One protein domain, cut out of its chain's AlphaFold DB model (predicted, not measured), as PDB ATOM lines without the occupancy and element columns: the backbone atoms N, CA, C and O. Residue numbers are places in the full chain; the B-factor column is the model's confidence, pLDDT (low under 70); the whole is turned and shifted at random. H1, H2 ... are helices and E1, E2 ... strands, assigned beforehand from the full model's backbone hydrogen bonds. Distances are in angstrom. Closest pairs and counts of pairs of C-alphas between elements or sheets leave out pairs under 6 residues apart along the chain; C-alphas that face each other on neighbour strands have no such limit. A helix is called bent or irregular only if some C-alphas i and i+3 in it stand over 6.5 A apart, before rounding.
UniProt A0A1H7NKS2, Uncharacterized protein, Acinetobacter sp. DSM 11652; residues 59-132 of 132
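AT A GLANCE: This is residues 59 to 132 of the 132 residues of an uncharacterized protein of Acinetobacter sp. DSM 11652 (UniProt A0A1H7NKS2). A small helical head, in which H4 has H1 on one side and H3 on the opposite side, joins two other parts: the long, kinked helix H2 and a narrow ribbon of two short strands, E1 and E2. H2 crosses H4 near its own first half, and its second half draws in toward the ribbon at the end away from the head; residues 128 to 132 run on beyond E2 as a tail. The 74 printed residues hold four named helices and two named strands, in the order H1, H2, E1, H3, H4, E2; the sheet's order is E1 - E2, antiparallel, and the class is mostly helix. The whole is compact, with a radius of gyration of the C-alphas of 12.8 A, yet elongated, spanning 37 by 23 by 20 A.

HOW THE PARTS SIT: H1, residues 60 to 65, is close to but not clearly touching H2, residues 69 to 86, the C-alphas of Ala 65 and Val 71 being their closest at 6.9 A. H2 has a kink of 43 degrees near residue 79. The closest C-alphas of H2 and E1, residues 91 to 95, are those of Val 86 and Ile 92, 6.9 A apart. H3, residues 97 to 101, follows E1. H4, residues 107 to 119, is the hub and touches three helices. With residues 108 to 113 alone it touches H3, closest at the C-alphas of Tyr 99 and Glu 108, 5.1 A. H2, with residues 71 to 78 alone, touches H4, about perpendicular at 84 degrees; the closest C-alphas are those of Ile 74 and Asp 107, 5.9 A. With residues 114 to 119 alone H4 touches H1, at a shallow tilt of 12 degrees, opposite ways; the C-alphas of Gly 62 and Cys 115 are closest, 5.1 A. E2, residues 123 to 127, is antiparallel to E1 at 165 degrees, with N 92 and O 126 at 2.8 A and N 124 and O 94 at 3.0 A, within hydrogen-bond range. Among the pairs that are apart are H2 and H3, and E1 and H4. Every O i to N i+4 pair is within hydrogen-bond range in H1; in H2 12 of 14 are, in H4 6 of 9, and in H3 0 of 1, beside 1 of 2 O i to N i+3 pairs.

IN THESE COORDINATES: H1 begins at C-alpha 60, (69.942, 38.514, 132.751), and is 8.5 A long. H2 is 25.0 A long and irregular, with C-alphas 78 and 81 7.4 A apart. E1 measures 13.5 A. H3 measures 8.3 A and is neither bent nor irregular, but only just: C-alphas 97 and 100 are 6.5 A apart. H4, 17.5 A, is only just irregular, with C-alphas 114 and 117 6.6 A apart. E2, 13.8 A, ends at C-alpha 127, (88.441, 44.133, 119.756).

THE WHOLE: The two C-alphas farthest apart are those of Pro 103 and Tyr 132, 40.5 A. The printed part has no cut, and the five links between its elements are tight. Mean pLDDT of the printed part is 89.2; residues 131 to 132 are under 70.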
ATOM      1  N   PRO A  59      71.372  37.183 128.291       84.94
ATOM      2  CA  PRO A  59      70.393  36.849 129.316       84.94
ATOM      3  C   PRO A  59      70.764  37.451 130.673       84.94
ATOM      4  O   PRO A  59      71.930  37.434 131.072       84.94
ATOM      5  N   GLU A  60      69.758  37.895 131.429       83.31
ATOM      6  CA  GLU A  60      69.942  38.514 132.751       83.31
ATOM      7  C   GLU A  60      70.746  37.622 133.709       83.31
ATOM      8  O   GLU A  60      71.593  38.109 134.446       83.31
ATOM      9  N   VAL A  61      70.560  36.299 133.638       83.88
ATOM     10  CA  VAL A  61      71.338  35.332 134.427       83.88
ATOM     11  C   VAL A  61      72.842  35.385 134.124       83.88
ATOM     12  O   VAL A  61      73.647  35.235 135.039       83.88
ATOM     13  N   GLY A  62      73.228  35.636 132.870       80.12
ATOM     14  CA  GLY A  62      74.627  35.799 132.476       80.12
ATOM     15  C   GLY A  62      75.202  37.117 132.989       80.12
ATOM     16  O   GLY A  62      76.288  37.129 133.562       80.12
ATOM     17  N   LEU A  63      74.444  38.213 132.873       80.19
ATOM     18  CA  LEU A  63      74.835  39.517 133.426       80.19
ATOM     19  C   LEU A  63      74.968  39.471 134.956       80.19
ATOM     20  O   LEU A  63      75.929  39.994 135.513       80.19
ATOM     21  N   ALA A  64      74.035  38.803 135.635       83.50
ATOM     22  CA  ALA A  64      74.060  38.619 137.082       83.50
ATOM     23  C   ALA A  64      75.233  37.736 137.529       83.50
ATOM     24  O   ALA A  64      75.849  38.022 138.552       83.50
ATOM     25  N   ALA A  65      75.589  36.700 136.760       82.81
ATOM     26  CA  ALA A  65      76.768  35.885 137.043       82.81
ATOM     27  C   ALA A  65      78.063  36.713 137.002       82.81
ATOM     28  O   ALA A  65      78.929  36.519 137.849       82.81
ATOM     29  N   TYR A  66      78.165  37.684 136.090       77.56
ATOM     30  CA  TYR A  66      79.298  38.614 136.036       77.56
ATOM     31  C   TYR A  66      79.361  39.596 137.210       77.56
ATOM     32  O   TYR A  66      80.394  40.230 137.389       77.56
ATOM     33  N   GLN A  67      78.316  39.727 138.035       78.00
ATOM     34  CA  GLN A  67      78.393  40.506 139.279       78.00
ATOM     35  C   GLN A  67      79.128  39.756 140.401       78.00
ATOM     36  O   GLN A  67      79.566  40.385 141.362       78.00
ATOM     37  N   ASP A  68      79.311  38.438 140.279       83.88
ATOM     38  CA  ASP A  68      80.124  37.647 141.203       83.88
ATOM     39  C   ASP A  68      81.618  37.954 140.985       83.88
ATOM     40  O   ASP A  68      82.181  37.683 139.920       83.88
ATOM     41  N   GLU A  69      82.283  38.497 142.010       79.69
ATOM     42  CA  GLU A  69      83.720  38.803 141.979       79.69
ATOM     43  C   GLU A  69      84.567  37.592 141.577       79.69
ATOM     44  O   GLU A  69      85.569  37.734 140.874       79.69
ATOM     45  N   ARG A  70      84.155  36.379 141.963       87.62
ATOM     46  CA  ARG A  70      84.866  35.156 141.591       87.62
ATOM     47  C   ARG A  70      84.839  34.935 140.083       87.62
ATOM     48  O   ARG A  70      85.854  34.527 139.522       87.62
ATOM     49  N   VAL A  71      83.702  35.188 139.439       87.56
ATOM     50  CA  VAL A  71      83.547  35.041 137.986       87.56
ATOM     51  C   VAL A  71      84.394  36.081 137.259       87.56
ATOM     52  O   VAL A  71      85.110  35.712 136.334       87.56
ATOM     53  N   LYS A  72      84.414  37.336 137.731       84.81
ATOM     54  CA  LYS A  72      85.294  38.385 137.180       84.81
ATOM     55  C   LYS A  72      86.771  37.986 137.252       84.81
ATOM     56  O   LYS A  72      87.501  38.116 136.276       84.81
ATOM     57  N   VAL A  73      87.213  37.453 138.393       88.00
ATOM     58  CA  VAL A  73      88.603  37.001 138.573       88.00
ATOM     59  C   VAL A  73      88.941  35.819 137.661       88.00
ATOM     60  O   VAL A  73      90.058  35.752 137.146       88.00
ATOM     61  N   ILE A  74      88.004  34.887 137.470       93.00
ATOM     62  CA  ILE A  74      88.163  33.768 136.534       93.00
ATOM     63  C   ILE A  74      88.303  34.287 135.101       93.00
ATOM     64  O   ILE A  74      89.265  33.927 134.429       93.00
ATOM     65  N   ASP A  75      87.393  35.158 134.663       89.69
ATOM     66  CA  ASP A  75      87.405  35.752 133.324       89.69
ATOM     67  C   ASP A  75      88.745  36.437 133.022       89.69
ATOM     68  O   ASP A  75      89.414  36.120 132.039       89.69
ATOM     69  N   MET A  76      89.210  37.289 133.944       87.56
ATOM     70  CA  MET A  76      90.511  37.947 133.823       87.56
ATOM     71  C   MET A  76      91.662  36.938 133.729       87.56
ATOM     72  O   MET A  76      92.561  37.081 132.905       87.56
ATOM     73  N   ARG A  77      91.656  35.889 134.554       91.50
ATOM     74  CA  ARG A  77      92.737  34.896 134.553       91.50
ATOM     75  C   ARG A  77      92.797  34.098 133.255       91.50
ATOM     76  O   ARG A  77      93.896  33.820 132.780       91.50
ATOM     77  N   LEU A  78      91.639  33.726 132.718       93.12
ATOM     78  CA  LEU A  78      91.539  32.934 131.496       93.12
ATOM     79  C   LEU A  78      91.871  33.763 130.256       93.12
ATOM     80  O   LEU A  78      92.559  33.271 129.364       93.12
ATOM     81  N   HIS A  79      91.405  35.013 130.200       90.31
ATOM     82  CA  HIS A  79      91.405  35.763 128.950       90.31
ATOM     83  C   HIS A  79      92.410  36.919 128.930       90.31
ATOM     84  O   HIS A  79      93.053  37.104 127.901       90.31
ATOM     85  N   THR A  80      92.656  37.651 130.025       87.00
ATOM     86  CA  THR A  80      93.547  38.836 130.010       87.00
ATOM     87  C   THR A  80      94.923  38.603 129.365       87.00
ATOM     88  O   THR A  80      95.345  39.486 128.618       87.00
ATOM     89  N   PRO A  81      95.622  37.462 129.554       90.06
ATOM     90  CA  PRO A  81      96.902  37.227 128.880       90.06
ATOM     91  C   PRO A  81      96.815  37.326 127.351       90.06
ATOM     92  O   PRO A  81      97.660  37.967 126.729       90.06
ATOM     93  N   LEU A  82      95.758  36.768 126.751       88.44
ATOM     94  CA  LEU A  82      95.529  36.843 125.306       88.44
ATOM     95  C   LEU A  82      95.231  38.279 124.860       88.44
ATOM     96  O   LEU A  82      95.724  38.727 123.827       88.44
ATOM     97  N   TRP A  83      94.452  39.018 125.651       86.75
ATOM     98  CA  TRP A  83      94.128  40.414 125.350       86.75
ATOM     99  C   TRP A  83      95.377  41.301 125.374       86.75
ATOM    100  O   TRP A  83      95.538  42.167 124.516       86.75
ATOM    101  N   GLN A  84      96.287  41.057 126.321       87.38
ATOM    102  CA  GLN A  84      97.564  41.764 126.416       87.38
ATOM    103  C   GLN A  84      98.513  41.429 125.261       87.38
ATOM    104  O   GLN A  84      99.229  42.313 124.799       87.38
ATOM    105  N   GLU A  85      98.522  40.179 124.791       91.19
ATOM    106  CA  GLU A  85      99.344  39.756 123.653       91.19
ATOM    107  C   GLU A  85      98.875  40.389 122.337       91.19
ATOM    108  O   GLU A  85      99.694  40.875 121.558       91.19
ATOM    109  N   VAL A  86      97.560  40.404 122.098       91.00
ATOM    110  CA  VAL A  86      96.968  40.970 120.875       91.00
ATOM    111  C   VAL A  86      97.064  42.497 120.855       91.00
ATOM    112  O   VAL A  86      97.318  43.084 119.801       91.00
ATOM    113  N   GLY A  87      96.918  43.137 122.017       88.19
ATOM    114  CA  GLY A  87      97.042  44.582 122.176       88.19
ATOM    115  C   GLY A  87      95.855  45.384 121.628       88.19
ATOM    116  O   GLY A  87      94.908  44.855 121.041       88.19
ATOM    117  N   VAL A  88      95.908  46.700 121.845       88.56
ATOM    118  CA  VAL A  88      94.885  47.658 121.393       88.56
ATOM    119  C   VAL A  88      94.733  47.618 119.871       88.56
ATOM    120  O   VAL A  88      95.716  47.640 119.132       88.56
ATOM    121  N   GLY A  89      93.485  47.605 119.403       86.94
ATOM    122  CA  GLY A  89      93.123  47.576 117.985       86.94
ATOM    123  C   GLY A  89      93.290  46.207 117.325       86.94
ATOM    124  O   GLY A  89      92.892  46.036 116.173       86.94
ATOM    125  N   GLY A  90      93.850  45.226 118.036       90.12
ATOM    126  CA  GLY A  90      93.926  43.853 117.567       90.12
ATOM    127  C   GLY A  90      92.589  43.121 117.713       90.12
ATOM    128  O   GLY A  90      91.786  43.404 118.604       90.12
ATOM    129  N   VAL A  91      92.354  42.167 116.811       91.50
ATOM    130  CA  VAL A  91      91.158  41.317 116.821       91.50
ATOM    131  C   VAL A  91      91.481  40.007 117.526       91.50
ATOM    132  O   VAL A  91      92.376  39.268 117.117       91.50
ATOM    133  N   ILE A  92      90.708  39.696 118.557       91.94
ATOM    134  CA  ILE A  92      90.762  38.444 119.301       91.94
ATOM    135  C   ILE A  92      89.679  37.523 118.754       91.94
ATOM    136  O   ILE A  92      88.530  37.935 118.626       91.94
ATOM    137  N   ASN A  93      90.035  36.271 118.472       92.56
ATOM    138  CA  ASN A  93      89.083  35.208 118.171       92.56
ATOM    139  C   ASN A  93      89.331  34.047 119.132       92.56
ATOM    140  O   ASN A  93      90.445  33.529 119.195       92.56
ATOM    141  N   MET A  94      88.306  33.644 119.873       92.19
ATOM    142  CA  MET A  94      88.385  32.564 120.853       92.19
ATOM    143  C   MET A  94      87.345  31.496 120.541       92.19
ATOM    144  O   MET A  94      86.153  31.793 120.468       92.19
ATOM    145  N   ASP A  95      87.804  30.254 120.398       94.62
ATOM    146  CA  ASP A  95      86.955  29.065 120.473       94.62
ATOM    147  C   ASP A  95      86.975  28.551 121.917       94.62
ATOM    148  O   ASP A  95      87.978  28.024 122.399       94.62
ATOM    149  N   LEU A  96      85.857  28.737 122.611       94.94
ATOM    150  CA  LEU A  96      85.636  28.337 123.998       94.94
ATOM    151  C   LEU A  96      84.797  27.052 124.099       94.94
ATOM    152  O   LEU A  96      84.429  26.635 125.198       94.94
ATOM    153  N   SER A  97      84.496  26.388 122.976       94.50
ATOM    154  CA  SER A  97      83.677  25.166 122.950       94.50
ATOM    155  C   SER A  97      84.251  24.037 123.815       94.50
ATOM    156  O   SER A  97      83.501  23.240 124.384       94.50
ATOM    157  N   GLY A  98      85.574  24.013 124.000       95.62
ATOM    158  CA  GLY A  98      86.265  23.046 124.850       95.62
ATOM    159  C   GLY A  98      85.976  23.182 126.350       95.62
ATOM    160  O   GLY A  98      86.134  22.204 127.082       95.62
ATOM    161  N   TYR A  99      85.515  24.345 126.827       96.75
ATOM    162  CA  TYR A  99      85.358  24.605 128.265       96.75
ATOM    163  C   TYR A  99      84.307  23.697 128.917       96.75
ATOM    164  O   TYR A  99      84.464  23.286 130.066       96.75
ATOM    165  N   ALA A 100      83.282  23.292 128.160       95.88
ATOM    166  CA  ALA A 100      82.246  22.371 128.626       95.88
ATOM    167  C   ALA A 100      82.780  20.973 128.996       95.88
ATOM    168  O   ALA A 100      82.120  20.238 129.730       95.88
ATOM    169  N   SER A 101      83.960  20.602 128.486       97.06
ATOM    170  CA  SER A 101      84.591  19.296 128.719       97.06
ATOM    171  C   SER A 101      85.690  19.330 129.788       97.06
ATOM    172  O   SER A 101      86.274  18.290 130.095       97.06
ATOM    173  N   MET A 102      85.992  20.504 130.349       97.69
ATOM    174  CA  MET A 102      87.017  20.650 131.382       97.69
ATOM    175  C   MET A 102      86.531  20.111 132.741       97.69
ATOM    176  O   MET A 102      85.325  19.996 132.972       97.69
ATOM    177  N   PRO A 103      87.442  19.760 133.673       97.81
ATOM    178  CA  PRO A 103      87.058  19.301 135.006       97.81
ATOM    179  C   PRO A 103      86.147  20.308 135.718       97.81
ATOM    180  O   PRO A 103      86.403  21.505 135.668       97.81
ATOM    181  N   GLN A 104      85.134  19.845 136.456       94.81
ATOM    182  CA  GLN A 104      84.130  20.742 137.060       94.81
ATOM    183  C   GLN A 104      84.696  21.780 138.042       94.81
ATOM    184  O   GLN A 104      84.081  22.814 138.285       94.81
ATOM    185  N   SER A 105      85.859  21.498 138.630       93.94
ATOM    186  CA  SER A 105      86.561  22.402 139.541       93.94
ATOM    187  C   SER A 105      87.493  23.394 138.839       93.94
ATOM    188  O   SER A 105      88.124  24.189 139.529       93.94
ATOM    189  N   SER A 106      87.650  23.297 137.515       96.75
ATOM    190  CA  SER A 106      88.494  24.194 136.721       96.75
ATOM    191  C   SER A 106      87.821  25.548 136.512       96.75
ATOM    192  O   SER A 106      86.592  25.651 136.514       96.75
ATOM    193  N   ASP A 107      88.636  26.580 136.315       96.25
ATOM    194  CA  ASP A 107      88.155  27.932 136.041       96.25
ATOM    195  C   ASP A 107      87.376  27.965 134.710       96.25
ATOM    196  O   ASP A 107      86.310  28.572 134.637       96.25
ATOM    197  N   GLU A 108      87.831  27.219 133.698       96.75
ATOM    198  CA  GLU A 108      87.191  27.068 132.389       96.75
ATOM    199  C   GLU A 108      85.768  26.514 132.503       96.75
ATOM    200  O   GLU A 108      84.829  27.083 131.942       96.75
ATOM    201  N   PHE A 109      85.578  25.422 133.254       96.69
ATOM    202  CA  PHE A 109      84.249  24.835 133.425       96.69
ATOM    203  C   PHE A 109      83.319  25.769 134.204       96.69
ATOM    204  O   PHE A 109      82.146  25.905 133.855       96.69
ATOM    205  N   ILE A 110      83.829  26.422 135.255       94.75
ATOM    206  CA  ILE A 110      83.041  27.368 136.054       94.75
ATOM    207  C   ILE A 110      82.592  28.544 135.183       94.75
ATOM    208  O   ILE A 110      81.415  28.905 135.216       94.75
ATOM    209  N   PHE A 111      83.495  29.106 134.377       94.12
ATOM    210  CA  PHE A 111      83.172  30.173 133.434       94.12
ATOM    211  C   PHE A 111      82.153  29.712 132.390       94.12
ATOM    212  O   PHE A 111      81.174  30.409 132.117       94.12
ATOM    213  N   TYR A 112      82.318  28.501 131.854       95.06
ATOM    214  CA  TYR A 112      81.350  27.920 130.933       95.06
ATOM    215  C   TYR A 112      79.953  27.812 131.551       95.06
ATOM    216  O   TYR A 112      78.995  28.332 130.982       95.06
ATOM    217  N   ASP A 113      79.819  27.165 132.711       94.31
ATOM    218  CA  ASP A 113      78.511  26.887 133.310       94.31
ATOM    219  C   ASP A 113      77.785  28.173 133.735       94.31
ATOM    220  O   ASP A 113      76.561  28.255 133.626       94.31
ATOM    221  N   LYS A 114      78.536  29.191 134.173       91.62
ATOM    222  CA  LYS A 114      77.985  30.461 134.660       91.62
ATOM    223  C   LYS A 114      77.732  31.500 133.569       91.62
ATOM    224  O   LYS A 114      76.760  32.241 133.689       91.62
ATOM    225  N   CYS A 115      78.557  31.554 132.523       89.62
ATOM    226  CA  CYS A 115      78.545  32.654 131.549       89.62
ATOM    227  C   CYS A 115      78.226  32.193 130.119       89.62
ATOM    228  O   CYS A 115      77.338  32.752 129.472       89.62
ATOM    229  N   LEU A 116      78.915  31.164 129.623       91.69
ATOM    230  CA  LEU A 116      78.798  30.721 128.224       91.69
ATOM    231  C   LEU A 116      77.549  29.874 127.971       91.69
ATOM    232  O   LEU A 116      76.846  30.048 126.980       91.69
ATOM    233  N   LYS A 117      77.231  28.960 128.886       92.69
ATOM    234  CA  LYS A 117      76.086  28.057 128.766       92.69
ATOM    235  C   LYS A 117      74.746  28.797 128.764       92.69
ATOM    236  O   LYS A 117      73.930  28.464 127.909       92.69
ATOM    237  N   PRO A 118      74.492  29.799 129.634       90.00
ATOM    238  CA  PRO A 118      73.237  30.545 129.583       90.00
ATOM    239  C   PRO A 118      73.090  31.412 128.328       90.00
ATOM    240  O   PRO A 118      71.973  31.614 127.872       90.00
ATOM    241  N   THR A 119      74.199  31.919 127.779       87.81
ATOM    242  CA  THR A 119      74.221  32.733 126.547       87.81
ATOM    243  C   THR A 119      74.250  31.884 125.273       87.81
ATOM    244  O   THR A 119      74.051  32.402 124.177       87.81
ATOM    245  N   GLU A 120      74.519  30.583 125.406       90.06
ATOM    246  CA  GLU A 120      74.817  29.657 124.312       90.06
ATOM    247  C   GLU A 120      75.932  30.145 123.366       90.06
ATOM    248  O   GLU A 120      75.918  29.836 122.163       90.06
ATOM    249  N   VAL A 121      76.875  30.925 123.900       89.88
ATOM    250  CA  VAL A 121      78.040  31.447 123.185       89.88
ATOM    251  C   VAL A 121      79.221  30.517 123.419       89.88
ATOM    252  O   VAL A 121      79.580  30.224 124.552       89.88
ATOM    253  N   TYR A 122      79.849  30.081 122.333       92.69
ATOM    254  CA  TYR A 122      81.046  29.232 122.367       92.69
ATOM    255  C   TYR A 122      82.202  29.825 121.564       92.69
ATOM    256  O   TYR A 122      83.327  29.359 121.677       92.69
ATOM    257  N   TYR A 123      81.921  30.856 120.771       94.06
ATOM    258  CA  TYR A 123      82.879  31.547 119.924       94.06
ATOM    259  C   TYR A 123      82.764  33.037 120.202       94.06
ATOM    260  O   TYR A 123      81.653  33.569 120.232       94.06
ATOM    261  N   ILE A 124      83.898  33.696 120.414       92.88
ATOM    262  CA  ILE A 124      83.957  35.129 120.692       92.88
ATOM    263  C   ILE A 124      84.908  35.780 119.700       92.88
ATOM    264  O   ILE A 124      86.056  35.351 119.575       92.88
ATOM    265  N   THR A 125      84.440  36.846 119.059       94.25
ATOM    266  CA  THR A 125      85.288  37.809 118.357       94.25
ATOM    267  C   THR A 125      85.214  39.131 119.107       94.25
ATOM    268  O   THR A 125      84.122  39.631 119.368       94.25
ATOM    269  N   ALA A 126      86.365  39.682 119.479       92.38
ATOM    270  CA  ALA A 126      86.450  40.904 120.269       92.38
ATOM    271  C   ALA A 126      87.565  41.819 119.758       92.38
ATOM    272  O   ALA A 126      88.535  41.362 119.157       92.38
ATOM    273  N   VAL A 127      87.421  43.115 120.021       92.00
ATOM    274  CA  VAL A 127      88.441  44.133 119.756       92.00
ATOM    275  C   VAL A 127      88.623  44.940 121.030       92.00
ATOM    276  O   VAL A 127      87.640  45.363 121.637       92.00
ATOM    277  N   LEU A 128      89.876  45.144 121.432       88.75
ATOM    278  CA  LEU A 128      90.212  46.026 122.544       88.75
ATOM    279  C   LEU A 128      90.425  47.444 122.014       88.75
ATOM    280  O   LEU A 128      91.282  47.661 121.156       88.75
ATOM    281  N   PHE A 129      89.672  48.401 122.539       85.62
ATOM    282  CA  PHE A 129      89.850  49.817 122.233       85.62
ATOM    283  C   PHE A 129      90.615  50.516 123.353       85.62
ATOM    284  O   PHE A 129      90.526  50.120 124.512       85.62
ATOM    285  N   ASP A 130      91.361  51.553 122.983       78.31
ATOM    286  CA  ASP A 130      91.977  52.477 123.929       78.31
ATOM    287  C   ASP A 130      91.070  53.698 124.069       78.31
ATOM    288  O   ASP A 130      90.617  54.260 123.065       78.31
ATOM    289  N   LEU A 131      90.770  54.062 125.311       62.72
ATOM    290  CA  LEU A 131      90.018  55.263 125.642       62.72
ATOM    291  C   LEU A 131      91.050  56.318 126.042       62.72
ATOM    292  O   LEU A 131      91.554  56.305 127.161       62.72
ATOM    293  N   TYR A 132      91.408  57.171 125.081       51.66
ATOM    294  CA  TYR A 132      92.311  58.306 125.290       51.66
ATOM    295  C   TYR A 132      91.665  59.425 126.109       51.66
ATOM    296  O   TYR A 132      90.476  59.730 125.854       51.66
TER     297      TYR A 132